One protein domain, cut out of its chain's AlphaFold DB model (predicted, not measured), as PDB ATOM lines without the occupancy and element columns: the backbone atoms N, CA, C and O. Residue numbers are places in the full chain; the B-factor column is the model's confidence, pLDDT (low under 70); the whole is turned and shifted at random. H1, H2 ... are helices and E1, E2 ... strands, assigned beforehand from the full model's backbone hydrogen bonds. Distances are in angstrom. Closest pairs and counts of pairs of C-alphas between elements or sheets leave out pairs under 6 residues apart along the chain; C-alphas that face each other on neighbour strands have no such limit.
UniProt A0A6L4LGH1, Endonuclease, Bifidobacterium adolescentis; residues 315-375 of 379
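What this domain is: This is residues 315 to 375 of the 379 residues of the protein "Endonuclease" of Bifidobacterium adolescentis (UniProt A0A6L4LGH1). A hairpin of two strands, E1 and E2, leads into helix H1; a loop then turns back and H2 runs the reverse way, standing off from the rest, with no shared core. The 61 printed residues hold E1, E2, H1 and H2 in that order, mixed in class, the sheet antiparallel. The whole is flat, 45 by 36 by 15 A, and only just loose, close to extended, with a radius of gyration of the C-alphas of 15.5 A.

How they stand to each other: E1, residues 319 to 325, and E2, residues 331 to 337, form an antiparallel hairpin at 147 degrees, with N 322 and O 334 2.9 A apart, within hydrogen-bond range. The closest C-alphas of E1 and H1, residues 339 to 349, are those of Glu 319 and Lys 341, 7.1 A apart. H2, residues 359 to 375, is apart from E1, E2 and H1. In H1 every O i to N i+4 pair is within hydrogen-bond range; in H2, 12 of 13.

Where its parts are: E1 begins at C-alpha 319 (27.833, 14.487, -4.817) and spans 18.4 A, E2 18.5 A, H1 15.9 A. H2 spans 24.5 A, ending at C-alpha 375 (12.350, 14.399, -14.374).

The domain as a whole: The printed part has no cut and no long link. Residues 349 to 358 and 360 to 375 stand free. Residues 350 to 375 have pLDDT under 70.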
ATOM      1  N   THR A 315      27.582  17.358  -9.481       91.12
ATOM      2  CA  THR A 315      28.628  16.428  -9.036       91.12
ATOM      3  C   THR A 315      29.735  17.110  -8.243       91.12
ATOM      4  O   THR A 315      30.409  16.476  -7.426       91.12
ATOM      5  N   ASP A 316      29.916  18.415  -8.452       88.56
ATOM      6  CA  ASP A 316      30.861  19.240  -7.705       88.56
ATOM      7  C   ASP A 316      30.245  19.819  -6.418       88.56
ATOM      8  O   ASP A 316      30.941  19.986  -5.406       88.56
ATOM      9  N   PHE A 317      28.945  20.133  -6.435       91.69
ATOM     10  CA  PHE A 317      28.264  20.799  -5.322       91.69
ATOM     11  C   PHE A 317      27.666  19.826  -4.301       91.69
ATOM     12  O   PHE A 317      27.864  20.012  -3.099       91.69
ATOM     13  N   ILE A 318      26.963  18.788  -4.757       89.50
ATOM     14  CA  ILE A 318      26.206  17.865  -3.903       89.50
ATOM     15  C   ILE A 318      26.940  16.537  -3.751       89.50
ATOM     16  O   ILE A 318      27.401  16.247  -2.653       89.50
ATOM     17  N   GLU A 319      27.087  15.752  -4.817       91.50
ATOM     18  CA  GLU A 319      27.833  14.487  -4.817       91.50
ATOM     19  C   GLU A 319      27.996  13.929  -6.230       91.50
ATOM     20  O   GLU A 319      27.149  14.145  -7.095       91.50
ATOM     21  N   GLY A 320      29.057  13.161  -6.463       90.00
ATOM     22  CA  GLY A 320      29.272  12.510  -7.750       90.00
ATOM     23  C   GLY A 320      30.207  11.315  -7.680       90.00
ATOM     24  O   GLY A 320      31.018  11.183  -6.761       90.00
ATOM     25  N   LEU A 321      30.104  10.436  -8.678       89.56
ATOM     26  CA  LEU A 321      31.022   9.314  -8.841       89.56
ATOM     27  C   LEU A 321      32.396   9.836  -9.264       89.56
ATOM     28  O   LEU A 321      32.544  10.475 -10.306       89.56
ATOM     29  N   ARG A 322      33.416   9.553  -8.457       88.69
ATOM     30  CA  ARG A 322      34.807   9.902  -8.752       88.69
ATOM     31  C   ARG A 322      35.655   8.632  -8.786       88.69
ATOM     32  O   ARG A 322      35.446   7.749  -7.951       88.69
ATOM     33  N   PRO A 323      36.623   8.531  -9.709       89.50
ATOM     34  CA  PRO A 323      37.531   7.399  -9.729       89.50
ATOM     35  C   PRO A 323      38.403   7.391  -8.464       89.50
ATOM     36  O   PRO A 323      38.887   8.430  -8.002       89.50
ATOM     37  N   THR A 324      38.601   6.204  -7.910       84.75
ATOM     38  CA  THR A 324      39.500   5.904  -6.798       84.75
ATOM     39  C   THR A 324      40.319   4.675  -7.141       84.75
ATOM     40  O   THR A 324      39.773   3.648  -7.545       84.75
ATOM     41  N   THR A 325      41.629   4.785  -6.973       86.19
ATOM     42  CA  THR A 325      42.565   3.684  -7.199       86.19
ATOM     43  C   THR A 325      42.783   2.959  -5.878       86.19
ATOM     44  O   THR A 325      43.108   3.611  -4.886       86.19
ATOM     45  N   SER A 326      42.569   1.642  -5.845       78.50
ATOM     46  CA  SER A 326      42.991   0.815  -4.709       78.50
ATOM     47  C   SER A 326      44.516   0.656  -4.691       78.50
ATOM     48  O   SER A 326      45.176   0.906  -5.701       78.50
ATOM     49  N   ASP A 327      45.078   0.198  -3.570       78.12
ATOM     50  CA  ASP A 327      46.526  -0.042  -3.433       78.12
ATOM     51  C   ASP A 327      47.071  -1.038  -4.484       78.12
ATOM     52  O   ASP A 327      48.238  -0.966  -4.866       78.12
ATOM     53  N   ASP A 328      46.200  -1.894  -5.036       78.81
ATOM     54  CA  ASP A 328      46.501  -2.874  -6.091       78.81
ATOM     55  C   ASP A 328      46.372  -2.318  -7.530       78.81
ATOM     56  O   ASP A 328      46.461  -3.064  -8.505       78.81
ATOM     57  N   GLY A 329      46.125  -1.014  -7.698       80.50
ATOM     58  CA  GLY A 329      46.060  -0.355  -9.009       80.50
ATOM     59  C   GLY A 329      44.727  -0.491  -9.758       80.50
ATOM     60  O   GLY A 329      44.623  -0.052 -10.905       80.50
ATOM     61  N   VAL A 330      43.690  -1.061  -9.135       85.00
ATOM     62  CA  VAL A 330      42.357  -1.197  -9.744       85.00
ATOM     63  C   VAL A 330      41.583   0.117  -9.609       85.00
ATOM     64  O   VAL A 330      41.407   0.643  -8.509       85.00
ATOM     65  N   VAL A 331      41.093   0.649 -10.734       85.12
ATOM     66  CA  VAL A 331      40.238   1.846 -10.759       85.12
ATOM     67  C   VAL A 331      38.794   1.444 -10.458       85.12
ATOM     68  O   VAL A 331      38.177   0.690 -11.206       85.12
ATOM     69  N   SER A 332      38.252   1.978  -9.370       86.62
ATOM     70  CA  SER A 332      36.846   1.856  -8.970       86.62
ATOM     71  C   SER A 332      36.188   3.236  -8.951       86.62
ATOM     72  O   SER A 332      36.881   4.247  -8.869       86.62
ATOM     73  N   PHE A 333      34.859   3.304  -9.021       88.69
ATOM     74  CA  PHE A 333      34.126   4.555  -8.829       88.69
ATOM     75  C   PHE A 333      33.512   4.574  -7.437       88.69
ATOM     76  O   PHE A 333      32.787   3.656  -7.063       88.69
ATOM     77  N   THR A 334      33.788   5.631  -6.684       89.75
ATOM     78  CA  THR A 334      33.179   5.861  -5.374       89.75
ATOM     79  C   THR A 334      32.358   7.135  -5.408       89.75
ATOM     80  O   THR A 334      32.735   8.124  -6.043       89.75
ATOM     81  N   LEU A 335      31.211   7.106  -4.736       90.56
ATOM     82  CA  LEU A 335      30.404   8.296  -4.526       90.56
ATOM     83  C   LEU A 335      31.153   9.216  -3.557       90.56
ATOM     84  O   LEU A 335      31.486   8.805  -2.443       90.56
ATOM     85  N   LYS A 336      31.456  10.437  -3.994       91.50
ATOM     86  CA  LYS A 336      32.114  11.450  -3.166       91.50
ATOM     87  C   LYS A 336      31.204  12.646  -2.972       91.50
ATOM     88  O   LYS A 336      30.640  13.158  -3.937       91.50
ATOM     89  N   ASP A 337      31.133  13.111  -1.732       93.06
ATOM     90  CA  ASP A 337      30.394  14.310  -1.361       93.06
ATOM     91  C   ASP A 337      31.016  15.554  -2.009       93.06
ATOM     92  O   ASP A 337      32.227  15.783  -1.951       93.06
ATOM     93  N   GLY A 338      30.162  16.384  -2.596       91.38
ATOM     94  CA  GLY A 338      30.503  17.699  -3.115       91.38
ATOM     95  C   GLY A 338      30.702  18.732  -2.006       91.38
ATOM     96  O   GLY A 338      30.594  18.445  -0.805       91.38
ATOM     97  N   SER A 339      31.012  19.965  -2.407       92.88
ATOM     98  CA  SER A 339      31.378  21.043  -1.479       92.88
ATOM     99  C   SER A 339      30.270  21.391  -0.473       92.88
ATOM    100  O   SER A 339      30.562  21.600   0.707       92.88
ATOM    101  N   PHE A 340      29.005  21.405  -0.902       92.50
ATOM    102  CA  PHE A 340      27.857  21.721  -0.054       92.50
ATOM    103  C   PHE A 340      27.492  20.567   0.869       92.50
ATOM    104  O   PHE A 340      27.364  20.782   2.072       92.50
ATOM    105  N   LYS A 341      27.397  19.337   0.345       91.19
ATOM    106  CA  LYS A 341      27.083  18.156   1.164       91.19
ATOM    107  C   LYS A 341      28.133  17.947   2.252       91.19
ATOM    108  O   LYS A 341      27.789  17.846   3.427       91.19
ATOM    109  N   SER A 342      29.416  18.052   1.897       91.00
ATOM    110  CA  SER A 342      30.519  18.019   2.864       91.00
ATOM    111  C   SER A 342      30.400  19.108   3.940       91.00
ATOM    112  O   SER A 342      30.736  18.878   5.103       91.00
ATOM    113  N   PHE A 343      29.951  20.313   3.574       91.69
ATOM    114  CA  PHE A 343      29.753  21.419   4.515       91.69
ATOM    115  C   PHE A 343      28.561  21.176   5.453       91.69
ATOM    116  O   PHE A 343      28.668  21.415   6.657       91.69
ATOM    117  N   VAL A 344      27.456  20.634   4.935       88.25
ATOM    118  CA  VAL A 344      26.277  20.244   5.722       88.25
ATOM    119  C   VAL A 344      26.622  19.131   6.713       88.25
ATOM    120  O   VAL A 344      26.285  19.243   7.891       88.25
ATOM    121  N   GLU A 345      27.359  18.103   6.290       87.69
ATOM    122  CA  GLU A 345      27.800  17.016   7.174       87.69
ATOM    123  C   GLU A 345      28.709  17.516   8.305       87.69
ATOM    124  O   GLU A 345      28.598  17.073   9.451       87.69
ATOM    125  N   LYS A 346      29.570  18.504   8.027       85.38
ATOM    126  CA  LYS A 346      30.336  19.195   9.077       85.38
ATOM    127  C   LYS A 346      29.415  19.937  10.047       85.38
ATOM    128  O   LYS A 346      29.594  19.812  11.253       85.38
ATOM    129  N   ALA A 347      28.419  20.665   9.543       84.06
ATOM    130  CA  ALA A 347      27.478  21.410  10.377       84.06
ATOM    131  C   ALA A 347      26.620  20.500  11.281       84.06
ATOM    132  O   ALA A 347      26.330  20.876  12.417       84.06
ATOM    133  N   LYS A 348      26.254  19.296  10.812       80.12
ATOM    134  CA  LYS A 348      25.537  18.283  11.610       80.12
ATOM    135  C   LYS A 348      26.353  17.817  12.814       80.12
ATOM    136  O   LYS A 348      25.844  17.805  13.931       80.12
ATOM    137  N   LYS A 349      27.630  17.484  12.601       76.00
ATOM    138  CA  LYS A 349      28.523  16.961  13.652       76.00
ATOM    139  C   LYS A 349      28.727  17.941  14.815       76.00
ATOM    140  O   LYS A 349      28.983  17.507  15.931       76.00
ATOM    141  N   THR A 350      28.567  19.242  14.577       61.22
ATOM    142  CA  THR A 350      28.702  20.295  15.597       61.22
ATOM    143  C   THR A 350      27.458  20.445  16.495       61.22
ATOM    144  O   THR A 350      27.547  21.080  17.543       61.22
ATOM    145  N   LYS A 351      26.297  19.870  16.134       51.72
ATOM    146  CA  LYS A 351      25.011  20.046  16.850       51.72
ATOM    147  C   LYS A 351      24.652  18.945  17.861       51.72
ATOM    148  O   LYS A 351      23.675  19.108  18.585       51.72
ATOM    149  N   SER A 352      25.413  17.856  17.964       40.94
ATOM    150  CA  SER A 352      25.049  16.658  18.752       40.94
ATOM    151  C   SER A 352      25.109  16.806  20.285       40.94
ATOM    152  O   SER A 352      25.151  15.804  20.996       40.94
ATOM    153  N   VAL A 353      25.094  18.027  20.821       38.88
ATOM    154  CA  VAL A 353      24.965  18.290  22.260       38.88
ATOM    155  C   VAL A 353      23.664  19.075  22.476       38.88
ATOM    156  O   VAL A 353      23.657  20.298  22.438       38.88
ATOM    157  N   ASN A 354      22.567  18.340  22.707       35.69
ATOM    158  CA  ASN A 354      21.251  18.790  23.209       35.69
ATOM    159  C   ASN A 354      20.236  19.449  22.242       35.69
ATOM    160  O   ASN A 354      19.828  20.590  22.453       35.69
ATOM    161  N   GLY A 355      19.664  18.690  21.299       37.28
ATOM    162  CA  GLY A 355      18.363  19.054  20.709       37.28
ATOM    163  C   GLY A 355      17.870  18.085  19.634       37.28
ATOM    164  O   GLY A 355      18.636  17.723  18.750       37.28
ATOM    165  N   GLN A 356      16.602  17.659  19.719       39.94
ATOM    166  CA  GLN A 356      15.932  16.841  18.696       39.94
ATOM    167  C   GLN A 356      15.726  17.655  17.407       39.94
ATOM    168  O   GLN A 356      15.267  18.796  17.466       39.94
ATOM    169  N   ASP A 357      16.077  17.065  16.263       51.59
ATOM    170  CA  ASP A 357      16.103  17.708  14.944       51.59
ATOM    171  C   ASP A 357      15.070  17.057  14.004       51.59
ATOM    172  O   ASP A 357      14.960  15.834  13.964       51.59
ATOM    173  N   ASN A 358      14.335  17.868  13.236       47.81
ATOM    174  CA  ASN A 358      13.474  17.434  12.123       47.81
ATOM    175  C   ASN A 358      14.180  17.586  10.759       47.81
ATOM    176  O   ASN A 358      13.547  17.648   9.705       47.81
ATOM    177  N   PHE A 359      15.513  17.666  10.774       50.84
ATOM    178  CA  PHE A 359      16.354  17.787   9.589       50.84
ATOM    179  C   PHE A 359      16.194  16.626   8.605       50.84
ATOM    180  O   PHE A 359      16.222  16.875   7.406       50.84
ATOM    181  N   GLU A 360      16.029  15.382   9.065       50.81
ATOM    182  CA  GLU A 360      15.858  14.231   8.159       50.81
ATOM    183  C   GLU A 360      14.615  14.384   7.276       50.81
ATOM    184  O   GLU A 360      14.684  14.142   6.075       50.81
ATOM    185  N   GLU A 361      13.522  14.897   7.840       46.62
ATOM    186  CA  GLU A 361      12.284  15.201   7.119       46.62
ATOM    187  C   GLU A 361      12.476  16.371   6.139       46.62
ATOM    188  O   GLU A 361      12.097  16.289   4.975       46.62
ATOM    189  N   ALA A 362      13.134  17.453   6.571       49.28
ATOM    190  CA  ALA A 362      13.425  18.597   5.701       49.28
ATOM    191  C   ALA A 362      14.405  18.251   4.562       49.28
ATOM    192  O   ALA A 362      14.314  18.818   3.473       49.28
ATOM    193  N   TRP A 363      15.339  17.333   4.813       54.00
ATOM    194  CA  TRP A 363      16.302  16.844   3.834       54.00
ATOM    195  C   TRP A 363      15.657  15.890   2.834       54.00
ATOM    196  O   TRP A 363      15.906  16.046   1.644       54.00
ATOM    197  N   ALA A 364      14.800  14.972   3.292       57.53
ATOM    198  CA  ALA A 364      13.999  14.125   2.412       57.53
ATOM    199  C   ALA A 364      13.144  14.985   1.471       57.53
ATOM    200  O   ALA A 364      13.271  14.870   0.260       57.53
ATOM    201  N   ASN A 365      12.423  15.969   2.016       55.84
ATOM    202  CA  ASN A 365      11.597  16.878   1.217       55.84
ATOM    203  C   ASN A 365      12.408  17.705   0.201       55.84
ATOM    204  O   ASN A 365      11.941  17.967  -0.905       55.84
ATOM    205  N   PHE A 366      13.619  18.149   0.559       60.72
ATOM    206  CA  PHE A 366      14.502  18.849  -0.380       60.72
ATOM    207  C   PHE A 366      15.033  17.914  -1.470       60.72
ATOM    208  O   PHE A 366      15.066  18.295  -2.638       60.72
ATOM    209  N   PHE A 367      15.457  16.710  -1.089       59.94
ATOM    210  CA  PHE A 367      15.972  15.711  -2.016       59.94
ATOM    211  C   PHE A 367      14.896  15.296  -3.024       59.94
ATOM    212  O   PHE A 367      15.156  15.325  -4.226       59.94
ATOM    213  N   ASP A 368      13.675  15.038  -2.554       61.69
ATOM    214  CA  ASP A 368      12.523  14.707  -3.394       61.69
ATOM    215  C   ASP A 368      12.206  15.846  -4.376       61.69
ATOM    216  O   ASP A 368      12.099  15.614  -5.577       61.69
ATOM    217  N   ALA A 369      12.187  17.099  -3.907       58.25
ATOM    218  CA  ALA A 369      11.932  18.261  -4.762       58.25
ATOM    219  C   ALA A 369      13.003  18.474  -5.851       58.25
ATOM    220  O   ALA A 369      12.693  18.917  -6.958       58.25
ATOM    221  N   VAL A 370      14.276  18.182  -5.557       58.16
ATOM    222  CA  VAL A 370      15.368  18.280  -6.542       58.16
ATOM    223  C   VAL A 370      15.307  17.131  -7.554       58.16
ATOM    224  O   VAL A 370      15.570  17.345  -8.740       58.16
ATOM    225  N   MET A 371      14.928  15.928  -7.117       54.12
ATOM    226  CA  MET A 371      14.765  14.769  -7.998       54.12
ATOM    227  C   MET A 371      13.556  14.924  -8.931       54.12
ATOM    228  O   MET A 371      13.692  14.664 -10.124       54.12
ATOM    229  N   GLU A 372      12.414  15.420  -8.443       51.31
ATOM    230  CA  GLU A 372      11.228  15.691  -9.273       51.31
ATOM    231  C   GLU A 372      11.504  16.760 -10.343       51.31
ATOM    232  O   GLU A 372      11.182  16.563 -11.516       51.31
ATOM    233  N   ALA A 373      12.207  17.843  -9.989       51.28
ATOM    234  CA  ALA A 373      12.591  18.891 -10.941       51.28
ATOM    235  C   ALA A 373      13.553  18.409 -12.048       51.28
ATOM    236  O   ALA A 373      13.699  19.075 -13.073       51.28
ATOM    237  N   SER A 374      14.208  17.260 -11.851       44.28
ATOM    238  CA  SER A 374      15.116  16.648 -12.827       44.28
ATOM    239  C   SER A 374      14.392  15.731 -13.828       44.28
ATOM    240  O   SER A 374      14.972  15.392 -14.855       44.28
ATOM    241  N   ILE A 375      13.140  15.337 -13.550       46.38
ATOM    242  CA  ILE A 375      12.350  14.399 -14.374       46.38
ATOM    243  C   ILE A 375      11.424  15.145 -15.353       46.38
ATOM    244  O   ILE A 375      11.158  14.650 -16.443       46.38
TER     245      ILE A 375